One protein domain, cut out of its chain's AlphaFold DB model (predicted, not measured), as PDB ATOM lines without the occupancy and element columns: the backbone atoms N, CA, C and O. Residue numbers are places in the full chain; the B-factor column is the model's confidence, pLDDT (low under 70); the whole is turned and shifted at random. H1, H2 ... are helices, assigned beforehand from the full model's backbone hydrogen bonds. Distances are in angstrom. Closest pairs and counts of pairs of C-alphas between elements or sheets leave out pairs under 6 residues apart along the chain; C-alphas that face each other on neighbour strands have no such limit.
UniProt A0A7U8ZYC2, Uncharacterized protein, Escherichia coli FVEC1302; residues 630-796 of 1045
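AT A GLANCE: This is residues 630 to 796 of the 1045 residues of an uncharacterized protein of Escherichia coli FVEC1302 (UniProt A0A7U8ZYC2). Two groups of helices sit end to end in an elongated body: at one end H1, H2, H4 and H5 form a four-helix bundle with H3 across its end, and at the other H6, H7, H8 and H9 fold back and forth in successive hairpins. The groups meet where H6 packs on H4 and where the ends of H1 and H7 come together. The bundle is up and down, each helix running against the one before it in the chain. The printed part has 167 residues with nine named helices, H1 to H9 in chain order, and no named strand; its class is all helix. It is compact, with a radius of gyration of the C-alphas of 16.2 A, and spans 52 by 28 by 28 A.

IN THESE COORDINATES: Find C-alpha 742 at (12.743, 22.606, -36.506); from there the longest helix, H7, residues 742 to 758, runs 24.2 A to C-alpha 758 at (2.357, 37.317, -20.364). Before it comes H6, residues 719 to 734, 22.3 A long; after it come H8, residues 762 to 776, 21.3 A, and H9, residues 782 to 794, 18.3 A. Go back to C-alpha 630 at (12.899, 26.555, -57.912), where H1, residues 630 to 642, begins and runs 18.4 A. Then read H2, residues 645 to 654, H3, residues 656 to 663, H4, residues 670 to 683, 19.7 A long, and H5, residues 687 to 697.

HOW THE PARTS SIT: Start at H7. It touches H8 in a hairpin, the closest C-alphas, Phe 753 and Ala 765, being 4.6 A apart, and H6 in another, Ile 723 and His 751 at 6.0 A. H8 and H9 touch, also a hairpin, closest at the C-alphas of Tyr 762 and Ser 791, 5.1 A. H1 and H7 touch only at their ends, C-alphas 641 and 743 being 5.3 A apart. H4 touches H6 at a steep tilt of 42 degrees, opposite ways, with the C-alphas of Cys 676 and Gln 729 closest at 6.7 A. In the bundle, look for the closest C-alphas of H1 and H2, Phe 639 and Ile 648, 5.8 A; of H4 and H5, Ala 681 and Asn 690, 5.7 A; and of H2 and H5, Leu 652 and Ala 692, 6.0 A. H3 only just touches H1, with 3 pairs of C-alphas within 8 A, and is about perpendicular to it at 85 degrees. In each of the nine helices every O i to N i+4 pair is within hydrogen-bond range.

THE WHOLE: The C-alphas of Lys 661 and Arg 796, the two farthest apart, are 52.7 A apart. The printed part has no cut. The long link is H5 to H6, residues 698 to 718. Look there for low confidence: residues 699 to 718 are under 70, as are 664 to 668 and 776 to 777.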
ATOM      1  N   GLU A 630      13.691  27.344 -58.862       90.12
ATOM      2  CA  GLU A 630      12.899  26.555 -57.912       90.12
ATOM      3  C   GLU A 630      13.787  25.619 -57.086       90.12
ATOM      4  O   GLU A 630      13.559  25.428 -55.897       90.12
ATOM      5  N   THR A 631      14.849  25.079 -57.689       93.75
ATOM      6  CA  THR A 631      15.869  24.315 -56.963       93.75
ATOM      7  C   THR A 631      16.517  25.177 -55.879       93.75
ATOM      8  O   THR A 631      16.617  24.733 -54.739       93.75
ATOM      9  N   LEU A 632      16.909  26.415 -56.198       94.38
ATOM     10  CA  LEU A 632      17.464  27.339 -55.203       94.38
ATOM     11  C   LEU A 632      16.457  27.648 -54.089       94.38
ATOM     12  O   LEU A 632      16.810  27.578 -52.915       94.38
ATOM     13  N   TYR A 633      15.203  27.932 -54.444       91.38
ATOM     14  CA  TYR A 633      14.134  28.162 -53.473       91.38
ATOM     15  C   TYR A 633      13.942  26.965 -52.528       91.38
ATOM     16  O   TYR A 633      13.974  27.127 -51.311       91.38
ATOM     17  N   ASN A 634      13.846  25.753 -53.074       91.62
ATOM     18  CA  ASN A 634      13.668  24.531 -52.291       91.62
ATOM     19  C   ASN A 634      14.865  24.228 -51.376       91.62
ATOM     20  O   ASN A 634      14.680  23.720 -50.272       91.62
ATOM     21  N   TYR A 635      16.093  24.549 -51.797       94.19
ATOM     22  CA  TYR A 635      17.268  24.423 -50.930       94.19
ATOM     23  C   TYR A 635      17.287  25.478 -49.822       94.19
ATOM     24  O   TYR A 635      17.619  25.141 -48.687       94.19
ATOM     25  N   LEU A 636      16.883  26.722 -50.111       92.50
ATOM     26  CA  LEU A 636      16.716  27.748 -49.080       92.50
ATOM     27  C   LEU A 636      15.675  27.305 -48.044       92.50
ATOM     28  O   LEU A 636      15.961  27.343 -46.850       92.50
ATOM     29  N   LEU A 637      14.514  26.811 -48.489       90.19
ATOM     30  CA  LEU A 637      13.480  26.230 -47.626       90.19
ATOM     31  C   LEU A 637      13.999  25.056 -46.795       90.19
ATOM     32  O   LEU A 637      13.714  24.975 -45.602       90.19
ATOM     33  N   MET A 638      14.770  24.153 -47.405       91.44
ATOM     34  CA  MET A 638      15.344  23.001 -46.714       91.44
ATOM     35  C   MET A 638      16.294  23.442 -45.596       91.44
ATOM     36  O   MET A 638      16.089  23.036 -44.453       91.44
ATOM     37  N   PHE A 639      17.265  24.318 -45.881       91.81
ATOM     38  CA  PHE A 639      18.185  24.819 -44.854       91.81
ATOM     39  C   PHE A 639      17.462  25.617 -43.766       91.81
ATOM     40  O   PHE A 639      17.785  25.482 -42.587       91.81
ATOM     41  N   THR A 640      16.445  26.391 -44.149       88.44
ATOM     42  CA  THR A 640      15.594  27.150 -43.222       88.44
ATOM     43  C   THR A 640      14.826  26.215 -42.286       88.44
ATOM     44  O   THR A 640      14.855  26.398 -41.072       88.44
ATOM     45  N   SER A 641      14.224  25.151 -42.822       87.31
ATOM     46  CA  SER A 641      13.471  24.148 -42.052       87.31
ATOM     47  C   SER A 641      14.307  23.451 -40.976       87.31
ATOM     48  O   SER A 641      13.780  23.078 -39.926       87.31
ATOM     49  N   ILE A 642      15.609  23.263 -41.221       87.00
ATOM     50  CA  ILE A 642      16.531  22.612 -40.276       87.00
ATOM     51  C   ILE A 642      17.397  23.595 -39.471       87.00
ATOM     52  O   ILE A 642      18.184  23.129 -38.646       87.00
ATOM     53  N   ILE A 643      17.234  24.908 -39.684       85.62
ATOM     54  CA  ILE A 643      18.011  25.998 -39.066       85.62
ATOM     55  C   ILE A 643      19.528  25.832 -39.315       85.62
ATOM     56  O   ILE A 643      20.359  25.922 -38.415       85.62
ATOM     57  N   ASP A 644      19.907  25.548 -40.561       89.12
ATOM     58  CA  ASP A 644      21.309  25.433 -40.974       89.12
ATOM     59  C   ASP A 644      21.862  26.799 -41.400       89.12
ATOM     60  O   ASP A 644      21.774  27.193 -42.564       89.12
ATOM     61  N   ILE A 645      22.413  27.533 -40.432       87.81
ATOM     62  CA  ILE A 645      22.894  28.911 -40.610       87.81
ATOM     63  C   ILE A 645      23.972  29.012 -41.694       87.81
ATOM     64  O   ILE A 645      23.950  29.951 -42.490       87.81
ATOM     65  N   GLU A 646      24.886  28.043 -41.768       88.69
ATOM     66  CA  GLU A 646      25.942  28.022 -42.786       88.69
ATOM     67  C   GLU A 646      25.354  27.826 -44.190       88.69
ATOM     68  O   GLU A 646      25.702  28.564 -45.116       88.69
ATOM     69  N   GLY A 647      24.423  26.878 -44.344       92.00
ATOM     70  CA  GLY A 647      23.710  26.640 -45.599       92.00
ATOM     71  C   GLY A 647      22.865  27.839 -46.042       92.00
ATOM     72  O   GLY A 647      22.918  28.239 -47.208       92.00
ATOM     73  N   ILE A 648      22.139  28.475 -45.114       92.31
ATOM     74  CA  ILE A 648      21.362  29.695 -45.390       92.31
ATOM     75  C   ILE A 648      22.296  30.831 -45.826       92.31
ATOM     76  O   ILE A 648      22.054  31.467 -46.851       92.31
ATOM     77  N   ALA A 649      23.385  31.077 -45.093       89.94
ATOM     78  CA  ALA A 649      24.331  32.138 -45.423       89.94
ATOM     79  C   ALA A 649      24.978  31.921 -46.802       89.94
ATOM     80  O   ALA A 649      25.094  32.874 -47.576       89.94
ATOM     81  N   LEU A 650      25.343  30.679 -47.146       92.25
ATOM     82  CA  LEU A 650      25.806  30.329 -48.492       92.25
ATOM     83  C   LEU A 650      24.757  30.698 -49.548       92.25
ATOM     84  O   LEU A 650      25.094  31.327 -50.551       92.25
ATOM     85  N   MET A 651      23.495  30.317 -49.323       94.19
ATOM     86  CA  MET A 651      22.402  30.576 -50.260       94.19
ATOM     87  C   MET A 651      22.212  32.074 -50.515       94.19
ATOM     88  O   MET A 651      22.191  32.506 -51.669       94.19
ATOM     89  N   LEU A 652      22.115  32.863 -49.444       91.38
ATOM     90  CA  LEU A 652      21.877  34.305 -49.518       91.38
ATOM     91  C   LEU A 652      23.041  35.053 -50.182       91.38
ATOM     92  O   LEU A 652      22.806  35.949 -50.991       91.38
ATOM     93  N   ASN A 653      24.285  34.665 -49.886       90.25
ATOM     94  CA  ASN A 653      25.467  35.352 -50.407       90.25
ATOM     95  C   ASN A 653      25.787  34.957 -51.856       90.25
ATOM     96  O   ASN A 653      26.004  35.828 -52.698       90.25
ATOM     97  N   ASN A 654      25.786  33.660 -52.175       92.19
ATOM     98  CA  ASN A 654      26.260  33.180 -53.477       92.19
ATOM     99  C   ASN A 654      25.188  33.243 -54.573       92.19
ATOM    100  O   ASN A 654      25.526  33.274 -55.756       92.19
ATOM    101  N   TYR A 655      23.905  33.272 -54.199       92.75
ATOM    102  CA  TYR A 655      22.783  33.251 -55.144       92.75
ATOM    103  C   TYR A 655      21.866  34.474 -55.026       92.75
ATOM    104  O   TYR A 655      20.721  34.427 -55.480       92.75
ATOM    105  N   LYS A 656      22.368  35.589 -54.467       89.12
ATOM    106  CA  LYS A 656      21.623  36.847 -54.272       89.12
ATOM    107  C   LYS A 656      20.794  37.243 -55.499       89.12
ATOM    108  O   LYS A 656      19.584  37.408 -55.399       89.12
ATOM    109  N   GLN A 657      21.422  37.353 -56.672       89.00
ATOM    110  CA  GLN A 657      20.748  37.819 -57.894       89.00
ATOM    111  C   GLN A 657      19.627  36.876 -58.353       89.00
ATOM    112  O   GLN A 657      18.612  37.312 -58.894       89.00
ATOM    113  N   GLN A 658      19.815  35.569 -58.186       90.56
ATOM    114  CA  GLN A 658      18.829  34.556 -58.540       90.56
ATOM    115  C   GLN A 658      17.653  34.589 -57.567       90.56
ATOM    116  O   GLN A 658      16.512  34.574 -58.014       90.56
ATOM    117  N   LEU A 659      17.923  34.689 -56.264       88.44
ATOM    118  CA  LEU A 659      16.893  34.806 -55.232       88.44
ATOM    119  C   LEU A 659      16.086  36.105 -55.388       88.44
ATOM    120  O   LEU A 659      14.862  36.067 -55.310       88.44
ATOM    121  N   GLN A 660      16.730  37.224 -55.743       85.00
ATOM    122  CA  GLN A 660      16.035  38.475 -56.080       85.00
ATOM    123  C   GLN A 660      15.064  38.308 -57.256       85.00
ATOM    124  O   GLN A 660      13.952  38.819 -57.208       85.00
ATOM    125  N   LYS A 661      15.415  37.529 -58.288       85.44
ATOM    126  CA  LYS A 661      14.483  37.232 -59.395       85.44
ATOM    127  C   LYS A 661      13.253  36.442 -58.955       85.44
ATOM    128  O   LYS A 661      12.218  36.552 -59.602       85.44
ATOM    129  N   ILE A 662      13.370  35.632 -57.905       82.75
ATOM    130  CA  ILE A 662      12.242  34.878 -57.346       82.75
ATOM    131  C   ILE A 662      11.326  35.822 -56.563       82.75
ATOM    132  O   ILE A 662      10.114  35.705 -56.692       82.75
ATOM    133  N   LEU A 663      11.892  36.796 -55.839       75.75
ATOM    134  CA  LEU A 663      11.129  37.800 -55.084       75.75
ATOM    135  C   LEU A 663      10.195  38.643 -55.964       75.75
ATOM    136  O   LEU A 663       9.100  38.980 -55.534       75.75
ATOM    137  N   TYR A 664      10.591  38.938 -57.204       69.44
ATOM    138  CA  TYR A 664       9.750  39.677 -58.156       69.44
ATOM    139  C   TYR A 664       8.611  38.849 -58.769       69.44
ATOM    140  O   TYR A 664       7.819  39.375 -59.550       69.44
ATOM    141  N   LYS A 665       8.536  37.543 -58.490       67.44
ATOM    142  CA  LYS A 665       7.503  36.676 -59.054       67.44
ATOM    143  C   LYS A 665       6.256  36.737 -58.167       67.44
ATOM    144  O   LYS A 665       6.304  36.311 -57.016       67.44
ATOM    145  N   GLU A 666       5.146  37.232 -58.714       51.50
ATOM    146  CA  GLU A 666       3.858  37.279 -58.009       51.50
ATOM    147  C   GLU A 666       3.462  35.903 -57.443       51.50
ATOM    148  O   GLU A 666       3.640  34.871 -58.100       51.50
ATOM    149  N   GLY A 667       2.936  35.901 -56.212       54.75
ATOM    150  CA  GLY A 667       2.461  34.697 -55.522       54.75
ATOM    151  C   GLY A 667       3.559  33.768 -54.990       54.75
ATOM    152  O   GLY A 667       3.282  32.598 -54.750       54.75
ATOM    153  N   CYS A 668       4.807  34.232 -54.853       62.34
ATOM    154  CA  CYS A 668       5.888  33.409 -54.313       62.34
ATOM    155  C   CYS A 668       6.068  33.612 -52.799       62.34
ATOM    156  O   CYS A 668       6.427  34.697 -52.343       62.34
ATOM    157  N   ASP A 669       5.919  32.528 -52.035       74.00
ATOM    158  CA  ASP A 669       6.029  32.492 -50.566       74.00
ATOM    159  C   ASP A 669       7.434  32.801 -50.016       74.00
ATOM    160  O   ASP A 669       7.661  32.843 -48.806       74.00
ATOM    161  N   ILE A 670       8.411  33.060 -50.891       78.44
ATOM    162  CA  ILE A 670       9.789  33.373 -50.504       78.44
ATOM    163  C   ILE A 670       9.883  34.610 -49.599       78.44
ATOM    164  O   ILE A 670      10.758  34.658 -48.738       78.44
ATOM    165  N   CYS A 671       8.978  35.587 -49.735       76.12
ATOM    166  CA  CYS A 671       8.930  36.745 -48.839       76.12
ATOM    167  C   CYS A 671       8.648  36.322 -47.392       76.12
ATOM    168  O   CYS A 671       9.308  36.804 -46.475       76.12
ATOM    169  N   VAL A 672       7.728  35.372 -47.192       76.56
ATOM    170  CA  VAL A 672       7.407  34.812 -45.871       76.56
ATOM    171  C   VAL A 672       8.625  34.095 -45.299       76.56
ATOM    172  O   VAL A 672       9.001  34.323 -44.152       76.56
ATOM    173  N   VAL A 673       9.302  33.290 -46.123       81.75
ATOM    174  CA  VAL A 673      10.530  32.587 -45.728       81.75
ATOM    175  C   VAL A 673      11.612  33.576 -45.292       81.75
ATOM    176  O   VAL A 673      12.249  33.369 -44.263       81.75
ATOM    177  N   ILE A 674      11.808  34.673 -46.031       81.50
ATOM    178  CA  ILE A 674      12.793  35.707 -45.683       81.50
ATOM    179  C   ILE A 674      12.401  36.448 -44.397       81.50
ATOM    180  O   ILE A 674      13.272  36.688 -43.562       81.50
ATOM    181  N   ASN A 675      11.120  36.767 -44.200       76.50
ATOM    182  CA  ASN A 675      10.630  37.384 -42.963       76.50
ATOM    183  C   ASN A 675      10.878  36.478 -41.753       76.50
ATOM    184  O   ASN A 675      11.419  36.925 -40.741       76.50
ATOM    185  N   CYS A 676      10.579  35.186 -41.888       78.12
ATOM    186  CA  CYS A 676      10.870  34.187 -40.867       78.12
ATOM    187  C   CYS A 676      12.377  34.069 -40.606       78.12
ATOM    188  O   CYS A 676      12.798  34.053 -39.454       78.12
ATOM    189  N   LEU A 677      13.211  34.052 -41.649       81.94
ATOM    190  CA  LEU A 677      14.670  34.061 -41.500       81.94
ATOM    191  C   LEU A 677      15.170  35.300 -40.755       81.94
ATOM    192  O   LEU A 677      16.065  35.183 -39.920       81.94
ATOM    193  N   TYR A 678      14.583  36.467 -41.020       80.31
ATOM    194  CA  TYR A 678      14.911  37.701 -40.314       80.31
ATOM    195  C   TYR A 678      14.499  37.637 -38.839       80.31
ATOM    196  O   TYR A 678      15.285  37.999 -37.963       80.31
ATOM    197  N   LEU A 679      13.299  37.125 -38.543       78.38
ATOM    198  CA  LEU A 679      12.838  36.871 -37.177       78.38
ATOM    199  C   LEU A 679      13.815  35.954 -36.432       78.38
ATOM    200  O   LEU A 679      14.306  36.329 -35.370       78.38
ATOM    201  N   ILE A 680      14.159  34.801 -37.015       79.31
ATOM    202  CA  ILE A 680      15.108  33.855 -36.413       79.31
ATOM    203  C   ILE A 680      16.451  34.527 -36.187       79.31
ATOM    204  O   ILE A 680      16.961  34.446 -35.080       79.31
ATOM    205  N   ALA A 681      17.017  35.195 -37.198       82.12
ATOM    206  CA  ALA A 681      18.333  35.826 -37.109       82.12
ATOM    207  C   ALA A 681      18.420  36.827 -35.945       82.12
ATOM    208  O   ALA A 681      19.471  36.943 -35.315       82.12
ATOM    209  N   ASN A 682      17.309  37.503 -35.632       78.75
ATOM    210  CA  ASN A 682      17.192  38.354 -34.452       78.75
ATOM    211  C   ASN A 682      17.028  37.554 -33.155       78.75
ATOM    212  O   ASN A 682      17.631  37.928 -32.161       78.75
ATOM    213  N   VAL A 683      16.258  36.461 -33.148       78.94
ATOM    214  CA  VAL A 683      16.099  35.578 -31.975       78.94
ATOM    215  C   VAL A 683      17.417  34.912 -31.581       78.94
ATOM    216  O   VAL A 683      17.690  34.792 -30.389       78.94
ATOM    217  N   ILE A 684      18.238  34.497 -32.552       80.19
ATOM    218  CA  ILE A 684      19.508  33.801 -32.298       80.19
ATOM    219  C   ILE A 684      20.730  34.728 -32.196       80.19
ATOM    220  O   ILE A 684      21.845  34.249 -32.012       80.19
ATOM    221  N   ASP A 685      20.534  36.046 -32.320       78.31
ATOM    222  CA  ASP A 685      21.610  37.049 -32.331       78.31
ATOM    223  C   ASP A 685      22.762  36.665 -33.288       78.31
ATOM    224  O   ASP A 685      23.916  36.525 -32.880       78.31
ATOM    225  N   GLU A 686      22.440  36.458 -34.575       83.38
ATOM    226  CA  GLU A 686      23.410  36.121 -35.632       83.38
ATOM    227  C   GLU A 686      23.609  37.297 -36.616       83.38
ATOM    228  O   GLU A 686      22.946  37.376 -37.662       83.38
ATOM    229  N   PRO A 687      24.554  38.226 -36.344       80.19
ATOM    230  CA  PRO A 687      24.756  39.439 -37.140       80.19
ATOM    231  C   PRO A 687      25.062  39.170 -38.613       80.19
ATOM    232  O   PRO A 687      24.637  39.923 -39.489       80.19
ATOM    233  N   LYS A 688      25.798  38.089 -38.898       82.31
ATOM    234  CA  LYS A 688      26.189  37.720 -40.267       82.31
ATOM    235  C   LYS A 688      24.980  37.350 -41.116       82.31
ATOM    236  O   LYS A 688      24.900  37.764 -42.270       82.31
ATOM    237  N   LEU A 689      24.040  36.600 -40.541       84.00
ATOM    238  CA  LEU A 689      22.811  36.214 -41.225       84.00
ATOM    239  C   LEU A 689      21.914  37.437 -41.448       84.00
ATOM    240  O   LEU A 689      21.445  37.657 -42.561       84.00
ATOM    241  N   ASN A 690      21.765  38.283 -40.425       81.06
ATOM    242  CA  ASN A 690      21.039  39.549 -40.528       81.06
ATOM    243  C   ASN A 690      21.585  40.450 -41.647       81.06
ATOM    244  O   ASN A 690      20.817  40.997 -42.442       81.06
ATOM    245  N   LEU A 691      22.910  40.573 -41.746       83.25
ATOM    246  CA  LEU A 691      23.559  41.327 -42.814       83.25
ATOM    247  C   LEU A 691      23.294  40.706 -44.195       83.25
ATOM    248  O   LEU A 691      22.965  41.432 -45.129       83.25
ATOM    249  N   ALA A 692      23.385  39.379 -44.329       86.00
ATOM    250  CA  ALA A 692      23.115  38.686 -45.590       86.00
ATOM    251  C   ALA A 692      21.662  38.881 -46.066       86.00
ATOM    252  O   ALA A 692      21.431  39.137 -47.248       86.00
ATOM    253  N   ILE A 693      20.691  38.827 -45.147       85.31
ATOM    254  CA  ILE A 693      19.272  39.080 -45.443       85.31
ATOM    255  C   ILE A 693      19.063  40.530 -45.887       85.31
ATOM    256  O   ILE A 693      18.448  40.772 -46.924       85.31
ATOM    257  N   ARG A 694      19.616  41.506 -45.154       82.56
ATOM    258  CA  ARG A 694      19.526  42.927 -45.535       82.56
ATOM    259  C   ARG A 694      20.139  43.178 -46.906       82.56
ATOM    260  O   ARG A 694      19.522  43.834 -47.736       82.56
ATOM    261  N   ASN A 695      21.301  42.589 -47.172       84.06
ATOM    262  CA  ASN A 695      21.953  42.686 -48.471       84.06
ATOM    263  C   ASN A 695      21.114  42.064 -49.592       84.06
ATOM    264  O   ASN A 695      21.163  42.570 -50.709       84.06
ATOM    265  N   LEU A 696      20.377  40.974 -49.346       85.00
ATOM    266  CA  LEU A 696      19.463  40.389 -50.335       85.00
ATOM    267  C   LEU A 696      18.303  41.340 -50.667       85.00
ATOM    268  O   LEU A 696      17.934  41.456 -51.836       85.00
ATOM    269  N   LEU A 697      17.749  41.999 -49.650       79.81
ATOM    270  CA  LEU A 697      16.596  42.898 -49.769       79.81
ATOM    271  C   LEU A 697      16.954  44.295 -50.298       79.81
ATOM    272  O   LEU A 697      16.077  45.010 -50.777       79.81
ATOM    273  N   ASP A 698      18.230  44.675 -50.241       79.56
ATOM    274  CA  ASP A 698      18.715  45.955 -50.750       79.56
ATOM    275  C   ASP A 698      18.400  46.132 -52.249       79.56
ATOM    276  O   ASP A 698      18.753  45.287 -53.084       79.56
ATOM    277  N   GLY A 699      17.713  47.230 -52.578       65.62
ATOM    278  CA  GLY A 699      17.271  47.564 -53.935       65.62
ATOM    279  C   GLY A 699      16.072  46.768 -54.474       65.62
ATOM    280  O   GLY A 699      15.824  46.824 -55.677       65.62
ATOM    281  N   VAL A 700      15.341  46.018 -53.637       67.25
ATOM    282  CA  VAL A 700      14.115  45.306 -54.046       67.25
ATOM    283  C   VAL A 700      12.876  46.157 -53.738       67.25
ATOM    284  O   VAL A 700      12.457  46.260 -52.587       67.25
ATOM    285  N   GLU A 701      12.261  46.748 -54.768       57.47
ATOM    286  CA  GLU A 701      10.927  47.358 -54.656       57.47
ATOM    287  C   GLU A 701       9.873  46.248 -54.593       57.47
ATOM    288  O   GLU A 701       9.490  45.663 -55.606       57.47
ATOM    289  N   LEU A 702       9.421  45.905 -53.388       55.47
ATOM    290  CA  LEU A 702       8.372  44.905 -53.218       55.47
ATOM    291  C   LEU A 702       7.015  45.493 -53.604       55.47
ATOM    292  O   LEU A 702       6.394  46.242 -52.848       55.47
ATOM    293  N   THR A 703       6.536  45.114 -54.783       44.75
ATOM    294  CA  THR A 703       5.142  45.297 -55.181       44.75
ATOM    295  C   THR A 703       4.268  44.403 -54.301       44.75
ATOM    296  O   THR A 703       4.388  43.181 -54.355       44.75
ATOM    297  N   ASN A 704       3.396  45.027 -53.504       39.38
ATOM    298  CA  ASN A 704       2.484  44.447 -52.508       39.38
ATOM    299  C   ASN A 704       3.119  44.096 -51.157       39.38
ATOM    300  O   ASN A 704       3.581  42.982 -50.972       39.38
ATOM    301  N   GLY A 705       3.058  45.032 -50.198       44.69
ATOM    302  CA  GLY A 705       2.772  44.830 -48.759       44.69
ATOM    303  C   GLY A 705       3.517  43.781 -47.903       44.69
ATOM    304  O   GLY A 705       3.306  43.780 -46.693       44.69
ATOM    305  N   ALA A 706       4.361  42.909 -48.460       43.62
ATOM    306  CA  ALA A 706       4.870  41.690 -47.825       43.62
ATOM    307  C   ALA A 706       6.097  41.931 -46.935       43.62
ATOM    308  O   ALA A 706       6.306  41.216 -45.956       43.62
ATOM    309  N   LEU A 707       6.863  42.990 -47.206       45.06
ATOM    310  CA  LEU A 707       7.603  43.685 -46.155       45.06
ATOM    311  C   LEU A 707       6.717  44.843 -45.710       45.06
ATOM    312  O   LEU A 707       6.868  45.963 -46.202       45.06
ATOM    313  N   LYS A 708       5.757  44.602 -44.805       43.22
ATOM    314  CA  LYS A 708       5.155  45.707 -44.046       43.22
ATOM    315  C   LYS A 708       6.321  46.497 -43.460       43.22
ATOM    316  O   LYS A 708       7.041  45.979 -42.607       43.22
ATOM    317  N   LYS A 709       6.532  47.696 -44.025       38.03
ATOM    318  CA  LYS A 709       7.489  48.740 -43.642       38.03
ATOM    319  C   LYS A 709       8.090  48.441 -42.290       38.03
ATOM    320  O   LYS A 709       7.342  48.604 -41.340       38.03
ATOM    321  N   ASN A 710       9.373  48.079 -42.214       40.06
ATOM    322  CA  ASN A 710      10.209  48.285 -41.032       40.06
ATOM    323  C   ASN A 710       9.435  48.357 -39.697       40.06
ATOM    324  O   ASN A 710       9.735  49.191 -38.842       40.06
ATOM    325  N   HIS A 711       8.554  47.387 -39.428       40.28
ATOM    326  CA  HIS A 711       8.566  46.781 -38.132       40.28
ATOM    327  C   HIS A 711       9.901  46.064 -38.195       40.28
ATOM    328  O   HIS A 711      10.019  44.873 -38.457       40.28
ATOM    329  N   SER A 712      10.957  46.855 -37.957       40.34
ATOM    330  CA  SER A 712      12.008  46.413 -37.087       40.34
ATOM    331  C   SER A 712      11.323  45.460 -36.122       40.34
ATOM    332  O   SER A 712      10.234  45.738 -35.597       40.34
ATOM    333  N   PHE A 713      11.935  44.317 -35.901       41.59
ATOM    334  CA  PHE A 713      11.830  43.728 -34.592       41.59
ATOM    335  C   PHE A 713      12.369  44.807 -33.630       41.59
ATOM    336  O   PHE A 713      13.538  44.848 -33.273       41.59
ATOM    337  N   GLY A 714      11.560  45.844 -33.431       39.59
ATOM    338  CA  GLY A 714      11.867  47.099 -32.820       39.59
ATOM    339  C   GLY A 714      11.695  46.693 -31.409       39.59
ATOM    340  O   GLY A 714      10.578  46.607 -30.911       39.59
ATOM    341  N   MET A 715      12.806  46.290 -30.818       41.78
ATOM    342  CA  MET A 715      12.853  45.694 -29.499       41.78
ATOM    343  C   MET A 715      12.361  46.642 -28.384       41.78
ATOM    344  O   MET A 715      12.450  46.276 -27.219       41.78
ATOM    345  N   ASN A 716      11.755  47.776 -28.756       41.31
ATOM    346  CA  ASN A 716      11.009  48.727 -27.940       41.31
ATOM    347  C   ASN A 716       9.478  48.513 -27.966       41.31
ATOM    348  O   ASN A 716       8.774  49.175 -27.214       41.31
ATOM    349  N   ASN A 717       8.936  47.612 -28.795       52.19
ATOM    350  CA  ASN A 717       7.510  47.268 -28.767       52.19
ATOM    351  C   ASN A 717       7.260  46.144 -27.741       52.19
ATOM    352  O   ASN A 717       8.025  45.169 -27.681       52.19
ATOM    353  N   GLY A 718       6.205  46.300 -26.931       65.50
ATOM    354  CA  GLY A 718       5.846  45.408 -25.820       65.50
ATOM    355  C   GLY A 718       5.580  43.953 -26.228       65.50
ATOM    356  O   GLY A 718       5.401  43.645 -27.410       65.50
ATOM    357  N   VAL A 719       5.549  43.056 -25.234       75.06
ATOM    358  CA  VAL A 719       5.421  41.589 -25.396       75.06
ATOM    359  C   VAL A 719       4.226  41.200 -26.283       75.06
ATOM    360  O   VAL A 719       4.371  40.329 -27.137       75.06
ATOM    361  N   ASP A 720       3.100  41.912 -26.183       76.25
ATOM    362  CA  ASP A 720       1.880  41.666 -26.972       76.25
ATOM    363  C   ASP A 720       2.088  41.737 -28.484       76.25
ATOM    364  O   ASP A 720       1.690  40.842 -29.228       76.25
ATOM    365  N   SER A 721       2.760  42.792 -28.944       72.75
ATOM    366  CA  SER A 721       3.036  42.982 -30.368       72.75
ATOM    367  C   SER A 721       3.946  41.885 -30.931       72.75
ATOM    368  O   SER A 721       3.849  41.542 -32.107       72.75
ATOM    369  N   ARG A 722       4.814  41.307 -30.085       76.06
ATOM    370  CA  ARG A 722       5.727  40.222 -30.467       76.06
ATOM    371  C   ARG A 722       4.997  38.895 -30.561       76.06
ATOM    372  O   ARG A 722       5.233  38.174 -31.521       76.06
ATOM    373  N   ILE A 723       4.121  38.602 -29.597       82.88
ATOM    374  CA  ILE A 723       3.264  37.412 -29.630       82.88
ATOM    375  C   ILE A 723       2.452  37.420 -30.926       82.88
ATOM    376  O   ILE A 723       2.597  36.496 -31.718       82.88
ATOM    377  N   SER A 724       1.729  38.510 -31.205       81.25
ATOM    378  CA  SER A 724       0.900  38.625 -32.413       81.25
ATOM    379  C   SER A 724       1.710  38.515 -33.712       81.25
ATOM    380  O   SER A 724       1.270  37.872 -34.662       81.25
ATOM    381  N   TYR A 725       2.917  39.088 -33.765       80.38
ATOM    382  CA  TYR A 725       3.790  38.939 -34.932       80.38
ATOM    383  C   TYR A 725       4.267  37.493 -35.121       80.38
ATOM    384  O   TYR A 725       4.264  36.990 -36.239       80.38
ATOM    385  N   ILE A 726       4.681  36.813 -34.048       83.06
ATOM    386  CA  ILE A 726       5.131  35.418 -34.131       83.06
ATOM    387  C   ILE A 726       3.965  34.503 -34.521       83.06
ATOM    388  O   ILE A 726       4.170  33.610 -35.336       83.06
ATOM    389  N   GLU A 727       2.758  34.740 -34.000       85.69
ATOM    390  CA  GLU A 727       1.536  34.017 -34.389       85.69
ATOM    391  C   GLU A 727       1.275  34.112 -35.894       85.69
ATOM    392  O   GLU A 727       1.165  33.079 -36.551       85.69
ATOM    393  N   ASP A 728       1.272  35.327 -36.450       81.19
ATOM    394  CA  ASP A 728       1.084  35.578 -37.887       81.19
ATOM    395  C   ASP A 728       2.145  34.861 -38.743       81.19
ATOM    396  O   ASP A 728       1.843  34.250 -39.775       81.19
ATOM    397  N   GLN A 729       3.403  34.862 -38.286       80.75
ATOM    398  CA  GLN A 729       4.475  34.138 -38.969       80.75
ATOM    399  C   GLN A 729       4.324  32.615 -38.853       80.75
ATOM    400  O   GLN A 729       4.573  31.925 -39.838       80.75
ATOM    401  N   ILE A 730       3.908  32.070 -37.704       85.25
ATOM    402  CA  ILE A 730       3.635  30.631 -37.533       85.25
ATOM    403  C   ILE A 730       2.495  30.197 -38.452       85.25
ATOM    404  O   ILE A 730       2.648  29.205 -39.168       85.25
ATOM    405  N   GLU A 731       1.386  30.938 -38.455       85.62
ATOM    406  CA  GLU A 731       0.218  30.653 -39.286       85.62
ATOM    407  C   GLU A 731       0.625  30.601 -40.758       85.62
ATOM    408  O   GLU A 731       0.457  29.570 -41.412       85.62
ATOM    409  N   THR A 732       1.289  31.649 -41.248       80.75
ATOM    410  CA  THR A 732       1.713  31.714 -42.648       80.75
ATOM    411  C   THR A 732       2.753  30.636 -42.977       80.75
ATOM    412  O   THR A 732       2.619  29.929 -43.974       80.75
ATOM    413  N   LEU A 733       3.776  30.444 -42.140       80.50
ATOM    414  CA  LEU A 733       4.852  29.481 -42.400       80.50
ATOM    415  C   LEU A 733       4.371  28.027 -42.368       80.50
ATOM    416  O   LEU A 733       4.895  27.201 -43.118       80.50
ATOM    417  N   SER A 734       3.369  27.715 -41.542       84.38
ATOM    418  CA  SER A 734       2.775  26.376 -41.466       84.38
ATOM    419  C   SER A 734       2.123  25.929 -42.780       84.38
ATOM    420  O   SER A 734       1.989  24.731 -43.023       84.38
ATOM    421  N   THR A 735       1.779  26.878 -43.659       83.12
ATOM    422  CA  THR A 735       1.265  26.588 -45.007       83.12
ATOM    423  C   THR A 735       2.371  26.262 -46.020       83.12
ATOM    424  O   THR A 735       2.095  25.658 -47.054       83.12
ATOM    425  N   ILE A 736       3.626  26.620 -45.718       80.31
ATOM    426  CA  ILE A 736       4.765  26.561 -46.652       80.31
ATOM    427  C   ILE A 736       5.729  25.418 -46.303       80.31
ATOM    428  O   ILE A 736       6.301  24.784 -47.192       80.31
ATOM    429  N   ILE A 737       5.956  25.176 -45.012       79.25
ATOM    430  CA  ILE A 737       6.953  24.227 -44.505       79.25
ATOM    431  C   ILE A 737       6.263  23.106 -43.712       79.25
ATOM    432  O   ILE A 737       5.248  23.328 -43.064       79.25
ATOM    433  N   ASP A 738       6.849  21.900 -43.729       73.94
ATOM    434  CA  ASP A 738       6.402  20.751 -42.926       73.94
ATOM    435  C   ASP A 738       6.201  21.138 -41.451       73.94
ATOM    436  O   ASP A 738       7.065  21.767 -40.830       73.94
ATOM    437  N   THR A 739       5.087  20.701 -40.863       72.25
ATOM    438  CA  THR A 739       4.747  20.930 -39.453       72.25
ATOM    439  C   THR A 739       5.808  20.404 -38.481       72.25
ATOM    440  O   THR A 739       5.949  20.903 -37.369       72.25
ATOM    441  N   ASN A 740       6.602  19.414 -38.899       71.31
ATOM    442  CA  ASN A 740       7.715  18.860 -38.130       71.31
ATOM    443  C   ASN A 740       9.023  19.649 -38.283       71.31
ATOM    444  O   ASN A 740      10.050  19.255 -37.719       71.31
ATOM    445  N   SER A 741       9.027  20.754 -39.026       83.31
ATOM    446  CA  SER A 741      10.184  21.632 -39.167       83.31
ATOM    447  C   SER A 741      10.749  22.047 -37.812       83.31
ATOM    448  O   SER A 741      10.020  22.293 -36.845       83.31
ATOM    449  N   LYS A 742      12.082  22.104 -37.718       85.19
ATOM    450  CA  LYS A 742      12.743  22.606 -36.506       85.19
ATOM    451  C   LYS A 742      12.447  24.082 -36.313       85.19
ATOM    452  O   LYS A 742      12.271  24.508 -35.181       85.19
ATOM    453  N   LEU A 743      12.353  24.828 -37.412       84.56
ATOM    454  CA  LEU A 743      11.976  26.229 -37.373       84.56
ATOM    455  C   LEU A 743      10.571  26.415 -36.802       84.56
ATOM    456  O   LEU A 743      10.401  27.174 -35.856       84.56
ATOM    457  N   LEU A 744       9.573  25.704 -37.332       86.19
ATOM    458  CA  LEU A 744       8.199  25.893 -36.865       86.19
ATOM    459  C   LEU A 744       8.073  25.559 -35.373       86.19
ATOM    460  O   LEU A 744       7.532  26.352 -34.611       86.19
ATOM    461  N   ARG A 745       8.671  24.442 -34.937       86.38
ATOM    462  CA  ARG A 745       8.744  24.077 -33.514       86.38
ATOM    463  C   ARG A 745       9.423  25.151 -32.671       86.38
ATOM    464  O   ARG A 745       8.936  25.471 -31.598       86.38
ATOM    465  N   HIS A 746      10.503  25.735 -33.176       86.12
ATOM    466  CA  HIS A 746      11.216  26.802 -32.490       86.12
ATOM    467  C   HIS A 746      10.368  28.074 -32.334       86.12
ATOM    468  O   HIS A 746      10.364  28.682 -31.266       86.12
ATOM    469  N   LEU A 747       9.617  28.458 -33.368       86.19
ATOM    470  CA  LEU A 747       8.695  29.591 -33.283       86.19
ATOM    471  C   LEU A 747       7.542  29.308 -32.316       86.19
ATOM    472  O   LEU A 747       7.201  30.187 -31.533       86.19
ATOM    473  N   ILE A 748       6.995  28.088 -32.320       89.44
ATOM    474  CA  ILE A 748       5.952  27.658 -31.376       89.44
ATOM    475  C   ILE A 748       6.476  27.686 -29.935       89.44
ATOM    476  O   ILE A 748       5.806  28.217 -29.056       89.44
ATOM    477  N   ASP A 749       7.682  27.174 -29.684       88.88
ATOM    478  CA  ASP A 749       8.312  27.212 -28.359       88.88
ATOM    479  C   ASP A 749       8.526  28.662 -27.882       88.88
ATOM    480  O   ASP A 749       8.290  28.978 -26.713       88.88
ATOM    481  N   LEU A 750       8.952  29.556 -28.785       89.38
ATOM    482  CA  LEU A 750       9.156  30.974 -28.486       89.38
ATOM    483  C   LEU A 750       7.826  31.681 -28.198       89.38
ATOM    484  O   LEU A 750       7.727  32.455 -27.247       89.38
ATOM    485  N   HIS A 751       6.809  31.407 -29.013       91.50
ATOM    486  CA  HIS A 751       5.453  31.911 -28.828       91.50
ATOM    487  C   HIS A 751       4.868  31.459 -27.489       91.50
ATOM    488  O   HIS A 751       4.406  32.298 -26.713       91.50
ATOM    489  N   ALA A 752       4.965  30.165 -27.180       92.38
ATOM    490  CA  ALA A 752       4.497  29.592 -25.927       92.38
ATOM    491  C   ALA A 752       5.207  30.237 -24.732       92.38
ATOM    492  O   ALA A 752       4.550  30.685 -23.798       92.38
ATOM    493  N   PHE A 753       6.536  30.370 -24.788       93.56
ATOM    494  CA  PHE A 753       7.312  31.035 -23.741       93.56
ATOM    495  C   PHE A 753       6.821  32.463 -23.455       93.56
ATOM    496  O   PHE A 753       6.567  32.806 -22.299       93.56
ATOM    497  N   LEU A 754       6.665  33.288 -24.495       91.25
ATOM    498  CA  LEU A 754       6.220  34.676 -24.340       91.25
ATOM    499  C   LEU A 754       4.765  34.764 -23.861       91.25
ATOM    500  O   LEU A 754       4.443  35.630 -23.050       91.25
ATOM    501  N   THR A 755       3.905  33.858 -24.326       92.00
ATOM    502  CA  THR A 755       2.495  33.788 -23.925       92.00
ATOM    503  C   THR A 755       2.349  33.380 -22.463       92.00
ATOM    504  O   THR A 755       1.636  34.045 -21.718       92.00
ATOM    505  N   PHE A 756       3.077  32.352 -22.014       94.81
ATOM    506  CA  PHE A 756       3.087  31.952 -20.606       94.81
ATOM    507  C   PHE A 756       3.637  33.055 -19.707       94.81
ATOM    508  O   PHE A 756       3.067  33.324 -18.655       94.81
ATOM    509  N   PHE A 757       4.698  33.749 -20.134       91.75
ATOM    510  CA  PHE A 757       5.204  34.905 -19.394       91.75
ATOM    511  C   PHE A 757       4.144  36.007 -19.262       91.75
ATOM    512  O   PHE A 757       3.949  36.539 -18.171       91.75
ATOM    513  N   LYS A 758       3.438  36.324 -20.354       90.50
ATOM    514  CA  LYS A 758       2.357  37.317 -20.364       90.50
ATOM    515  C   LYS A 758       1.190  36.922 -19.454       90.50
ATOM    516  O   LYS A 758       0.659  37.780 -18.761       90.50
ATOM    517  N   ASN A 759       0.797  35.652 -19.464       91.94
ATOM    518  CA  ASN A 759      -0.308  35.132 -18.654       91.94
ATOM    519  C   ASN A 759       0.085  34.879 -17.187       91.94
ATOM    520  O   ASN A 759      -0.701  34.305 -16.440       91.94
ATOM    521  N   GLU A 760       1.295  35.279 -16.778       91.31
ATOM    522  CA  GLU A 760       1.842  35.064 -15.433       91.31
ATOM    523  C   GLU A 760       2.022  33.576 -15.049       91.31
ATOM    524  O   GLU A 760       2.164  33.218 -13.880       91.31
ATOM    525  N   GLU A 761       2.095  32.687 -16.042       94.31
ATOM    526  CA  GLU A 761       2.336  31.245 -15.900       94.31
ATOM    527  C   GLU A 761       3.847  30.937 -15.915       94.31
ATOM    528  O   GLU A 761       4.395  30.327 -16.839       94.31
ATOM    529  N   TYR A 762       4.572  31.409 -14.897       93.38
ATOM    530  CA  TYR A 762       6.044  31.432 -14.918       93.38
ATOM    531  C   TYR A 762       6.712  30.049 -14.933       93.38
ATOM    532  O   TYR A 762       7.740  29.890 -15.595       93.38
ATOM    533  N   VAL A 763       6.125  29.035 -14.287       93.69
ATOM    534  CA  VAL A 763       6.631  27.645 -14.315       93.69
ATOM    535  C   VAL A 763       6.646  27.116 -15.754       93.69
ATOM    536  O   VAL A 763       7.648  26.574 -16.229       93.69
ATOM    537  N   GLN A 764       5.537  27.308 -16.470       94.31
ATOM    538  CA  GLN A 764       5.365  26.916 -17.864       94.31
ATOM    539  C   GLN A 764       6.306  27.719 -18.767       94.31
ATOM    540  O   GLN A 764       6.964  27.136 -19.626       94.31
ATOM    541  N   ALA A 765       6.458  29.026 -18.525       92.94
ATOM    542  CA  ALA A 765       7.407  29.863 -19.256       92.94
ATOM    543  C   ALA A 765       8.854  29.352 -19.099       92.94
ATOM    544  O   ALA A 765       9.574  29.199 -20.089       92.94
ATOM    545  N   VAL A 766       9.281  29.021 -17.873       93.50
ATOM    546  CA  VAL A 766      10.614  28.455 -17.609       93.50
ATOM    547  C   VAL A 766      10.805  27.131 -18.351       93.50
ATOM    548  O   VAL A 766      11.851  26.920 -18.973       93.50
ATOM    549  N   PHE A 767       9.800  26.253 -18.326       92.81
ATOM    550  CA  PHE A 767       9.834  24.980 -19.044       92.81
ATOM    551  C   PHE A 767       9.950  25.173 -20.565       92.81
ATOM    552  O   PHE A 767      10.846  24.595 -21.189       92.81
ATOM    553  N   SER A 768       9.108  26.026 -21.158       91.00
ATOM    554  CA  SER A 768       9.119  26.330 -22.594       91.00
ATOM    555  C   SER A 768      10.445  26.937 -23.054       91.00
ATOM    556  O   SER A 768      10.973  26.527 -24.087       91.00
ATOM    557  N   PHE A 769      11.052  27.843 -22.278       91.31
ATOM    558  CA  PHE A 769      12.367  28.398 -22.620       91.31
ATOM    559  C   PHE A 769      13.488  27.349 -22.537       91.31
ATOM    560  O   PHE A 769      14.342  27.280 -23.423       91.31
ATOM    561  N   LYS A 770      13.484  26.483 -21.512       89.69
ATOM    562  CA  LYS A 770      14.453  25.370 -21.424       89.69
ATOM    563  C   LYS A 770      14.315  24.427 -22.630       89.69
ATOM    564  O   LYS A 770      15.326  23.982 -23.178       89.69
ATOM    565  N   HIS A 771      13.089  24.161 -23.090       88.06
ATOM    566  CA  HIS A 771      12.834  23.392 -24.314       88.06
ATOM    567  C   HIS A 771      13.380  24.101 -25.571       88.06
ATOM    568  O   HIS A 771      14.141  23.498 -26.334       88.06
ATOM    569  N   LEU A 772      13.103  25.403 -25.719       86.06
ATOM    570  CA  LEU A 772      13.608  26.269 -26.793       86.06
ATOM    571  C   LEU A 772      15.143  26.213 -26.920       86.06
ATOM    572  O   LEU A 772      15.685  26.004 -28.011       86.06
ATOM    573  N   GLN A 773      15.851  26.374 -25.797       83.75
ATOM    574  CA  GLN A 773      17.314  26.418 -25.745       83.75
ATOM    575  C   GLN A 773      17.952  25.067 -26.104       83.75
ATOM    576  O   GLN A 773      18.934  25.015 -26.854       83.75
ATOM    577  N   ASN A 774      17.373  23.968 -25.612       80.88
ATOM    578  CA  ASN A 774      17.843  22.614 -25.907       80.88
ATOM    579  C   ASN A 774      17.732  22.269 -27.402       80.88
ATOM    580  O   ASN A 774      18.595  21.561 -27.934       80.88
ATOM    581  N   ASN A 775      16.706  22.788 -28.081       70.31
ATOM    582  CA  ASN A 775      16.449  22.521 -29.495       70.31
ATOM    583  C   ASN A 775      17.387  23.286 -30.440       70.31
ATOM    584  O   ASN A 775      17.820  22.724 -31.450       70.31
ATOM    585  N   LEU A 776      17.733  24.539 -30.121       67.88
ATOM    586  CA  LEU A 776      18.582  25.370 -30.979       67.88
ATOM    587  C   LEU A 776      20.071  25.039 -30.880       67.88
ATOM    588  O   LEU A 776      20.759  25.065 -31.896       67.88
ATOM    589  N   LYS A 777      20.596  24.797 -29.670       69.38
ATOM    590  CA  LYS A 777      22.054  24.814 -29.399       69.38
ATOM    591  C   LYS A 777      22.782  26.052 -29.970       69.38
ATOM    592  O   LYS A 777      23.982  25.992 -30.230       69.38
ATOM    593  N   LEU A 778      22.067  27.156 -30.169       71.62
ATOM    594  CA  LEU A 778      22.577  28.434 -30.664       71.62
ATOM    595  C   LEU A 778      22.420  29.496 -29.572       71.62
ATOM    596  O   LEU A 778      21.692  29.297 -28.595       71.62
ATOM    597  N   ARG A 779      23.136  30.613 -29.722       80.25
ATOM    598  CA  ARG A 779      22.975  31.780 -28.848       80.25
ATOM    599  C   ARG A 779      21.546  32.313 -28.990       80.25
ATOM    600  O   ARG A 779      20.975  32.224 -30.066       80.25
ATOM    601  N   ILE A 780      20.965  32.817 -27.903       84.00
ATOM    602  CA  ILE A 780      19.655  33.482 -27.907       84.00
ATOM    603  C   ILE A 780      19.881  34.958 -27.574       84.00
ATOM    604  O   ILE A 780      20.754  35.285 -26.763       84.00
ATOM    605  N   ASP A 781      19.100  35.835 -28.195       84.19
ATOM    606  CA  ASP A 781      19.113  37.274 -27.961       84.19
ATOM    607  C   ASP A 781      18.968  37.615 -26.475       84.19
ATOM    608  O   ASP A 781      18.077  37.120 -25.776       84.19
ATOM    609  N   GLY A 782      19.828  38.519 -26.001       82.50
ATOM    610  CA  GLY A 782      19.917  38.874 -24.587       82.50
ATOM    611  C   GLY A 782      18.613  39.406 -23.986       82.50
ATOM    612  O   GLY A 782      18.400  39.243 -22.790       82.50
ATOM    613  N   ARG A 783      17.705  39.981 -24.788       82.25
ATOM    614  CA  ARG A 783      16.404  40.472 -24.301       82.25
ATOM    615  C   ARG A 783      15.409  39.344 -24.068       82.25
ATOM    616  O   ARG A 783      14.615  39.427 -23.140       82.25
ATOM    617  N   ILE A 784      15.447  38.287 -24.878       86.62
ATOM    618  CA  ILE A 784      14.623  37.092 -24.644       86.62
ATOM    619  C   ILE A 784      15.155  36.359 -23.407       86.62
ATOM    620  O   ILE A 784      14.374  35.954 -22.548       86.62
ATOM    621  N   VAL A 785      16.484  36.269 -23.265       89.50
ATOM    622  CA  VAL A 785      17.117  35.720 -22.054       89.50
ATOM    623  C   VAL A 785      16.764  36.556 -20.817       89.50
ATOM    624  O   VAL A 785      16.545  35.994 -19.752       89.50
ATOM    625  N   TYR A 786      16.644  37.880 -20.941       90.81
ATOM    626  CA  TYR A 786      16.197  38.746 -19.847       90.81
ATOM    627  C   TYR A 786      14.759  38.436 -19.393       90.81
ATOM    628  O   TYR A 786      14.522  38.284 -18.197       90.81
ATOM    629  N   ILE A 787      13.817  38.236 -20.324       90.31
ATOM    630  CA  ILE A 787      12.456  37.778 -19.980       90.31
ATOM    631  C   ILE A 787      12.519  36.431 -19.246       90.31
ATOM    632  O   ILE A 787      11.804  36.217 -18.275       90.31
ATOM    633  N   TYR A 788      13.419  35.536 -19.659       93.56
ATOM    634  CA  TYR A 788      13.598  34.247 -18.995       93.56
ATOM    635  C   TYR A 788      14.159  34.383 -17.571       93.56
ATOM    636  O   TYR A 788      13.705  33.680 -16.669       93.56
ATOM    637  N   VAL A 789      15.085  35.321 -17.341       93.06
ATOM    638  CA  VAL A 789      15.552  35.687 -15.994       93.06
ATOM    639  C   VAL A 789      14.377  36.151 -15.129       93.06
ATOM    640  O   VAL A 789      14.261  35.692 -13.993       93.06
ATOM    641  N   LEU A 790      13.485  36.998 -15.656       91.50
ATOM    642  CA  LEU A 790      12.280  37.426 -14.936       91.50
ATOM    643  C   LEU A 790      11.351  36.242 -14.627       91.50
ATOM    644  O   LEU A 790      10.883  36.126 -13.496       91.50
ATOM    645  N   SER A 791      11.133  35.329 -15.579       93.00
ATOM    646  CA  SER A 791      10.346  34.109 -15.347       93.00
ATOM    647  C   SER A 791      10.943  33.237 -14.241       93.00
ATOM    648  O   SER A 791      10.216  32.817 -13.347       93.00
ATOM    649  N   LEU A 792      12.259  32.992 -14.261       92.75
ATOM    650  CA  LEU A 792      12.956  32.226 -13.219       92.75
ATOM    651  C   LEU A 792      12.830  32.894 -11.850       92.75
ATOM    652  O   LEU A 792      12.617  32.218 -10.844       92.75
ATOM    653  N   LEU A 793      12.970  34.218 -11.812       89.38
ATOM    654  CA  LEU A 793      12.887  34.982 -10.579       89.38
ATOM    655  C   LEU A 793      11.480  34.886  -9.981       89.38
ATOM    656  O   LEU A 793      11.344  34.538  -8.810       89.38
ATOM    657  N   ARG A 794      10.438  35.086 -10.798       89.06
ATOM    658  CA  ARG A 794       9.029  34.965 -10.389       89.06
ATOM    659  C   ARG A 794       8.618  33.522 -10.053       89.06
ATOM    660  O   ARG A 794       7.763  33.327  -9.194       89.06
ATOM    661  N   ASP A 795       9.306  32.526 -10.613       89.12
ATOM    662  CA  ASP A 795       9.230  31.106 -10.224       89.12
ATOM    663  C   ASP A 795      10.117  30.743  -9.005       89.12
ATOM    664  O   ASP A 795      10.311  29.578  -8.663       89.12
ATOM    665  N   ARG A 796      10.683  31.733  -8.302       87.19
ATOM    666  CA  ARG A 796      11.526  31.552  -7.100       87.19
ATOM    667  C   ARG A 796      12.842  30.790  -7.340       87.19
ATOM    668  O   ARG A 796      13.504  30.390  -6.380       87.19
TER     669      ARG A 796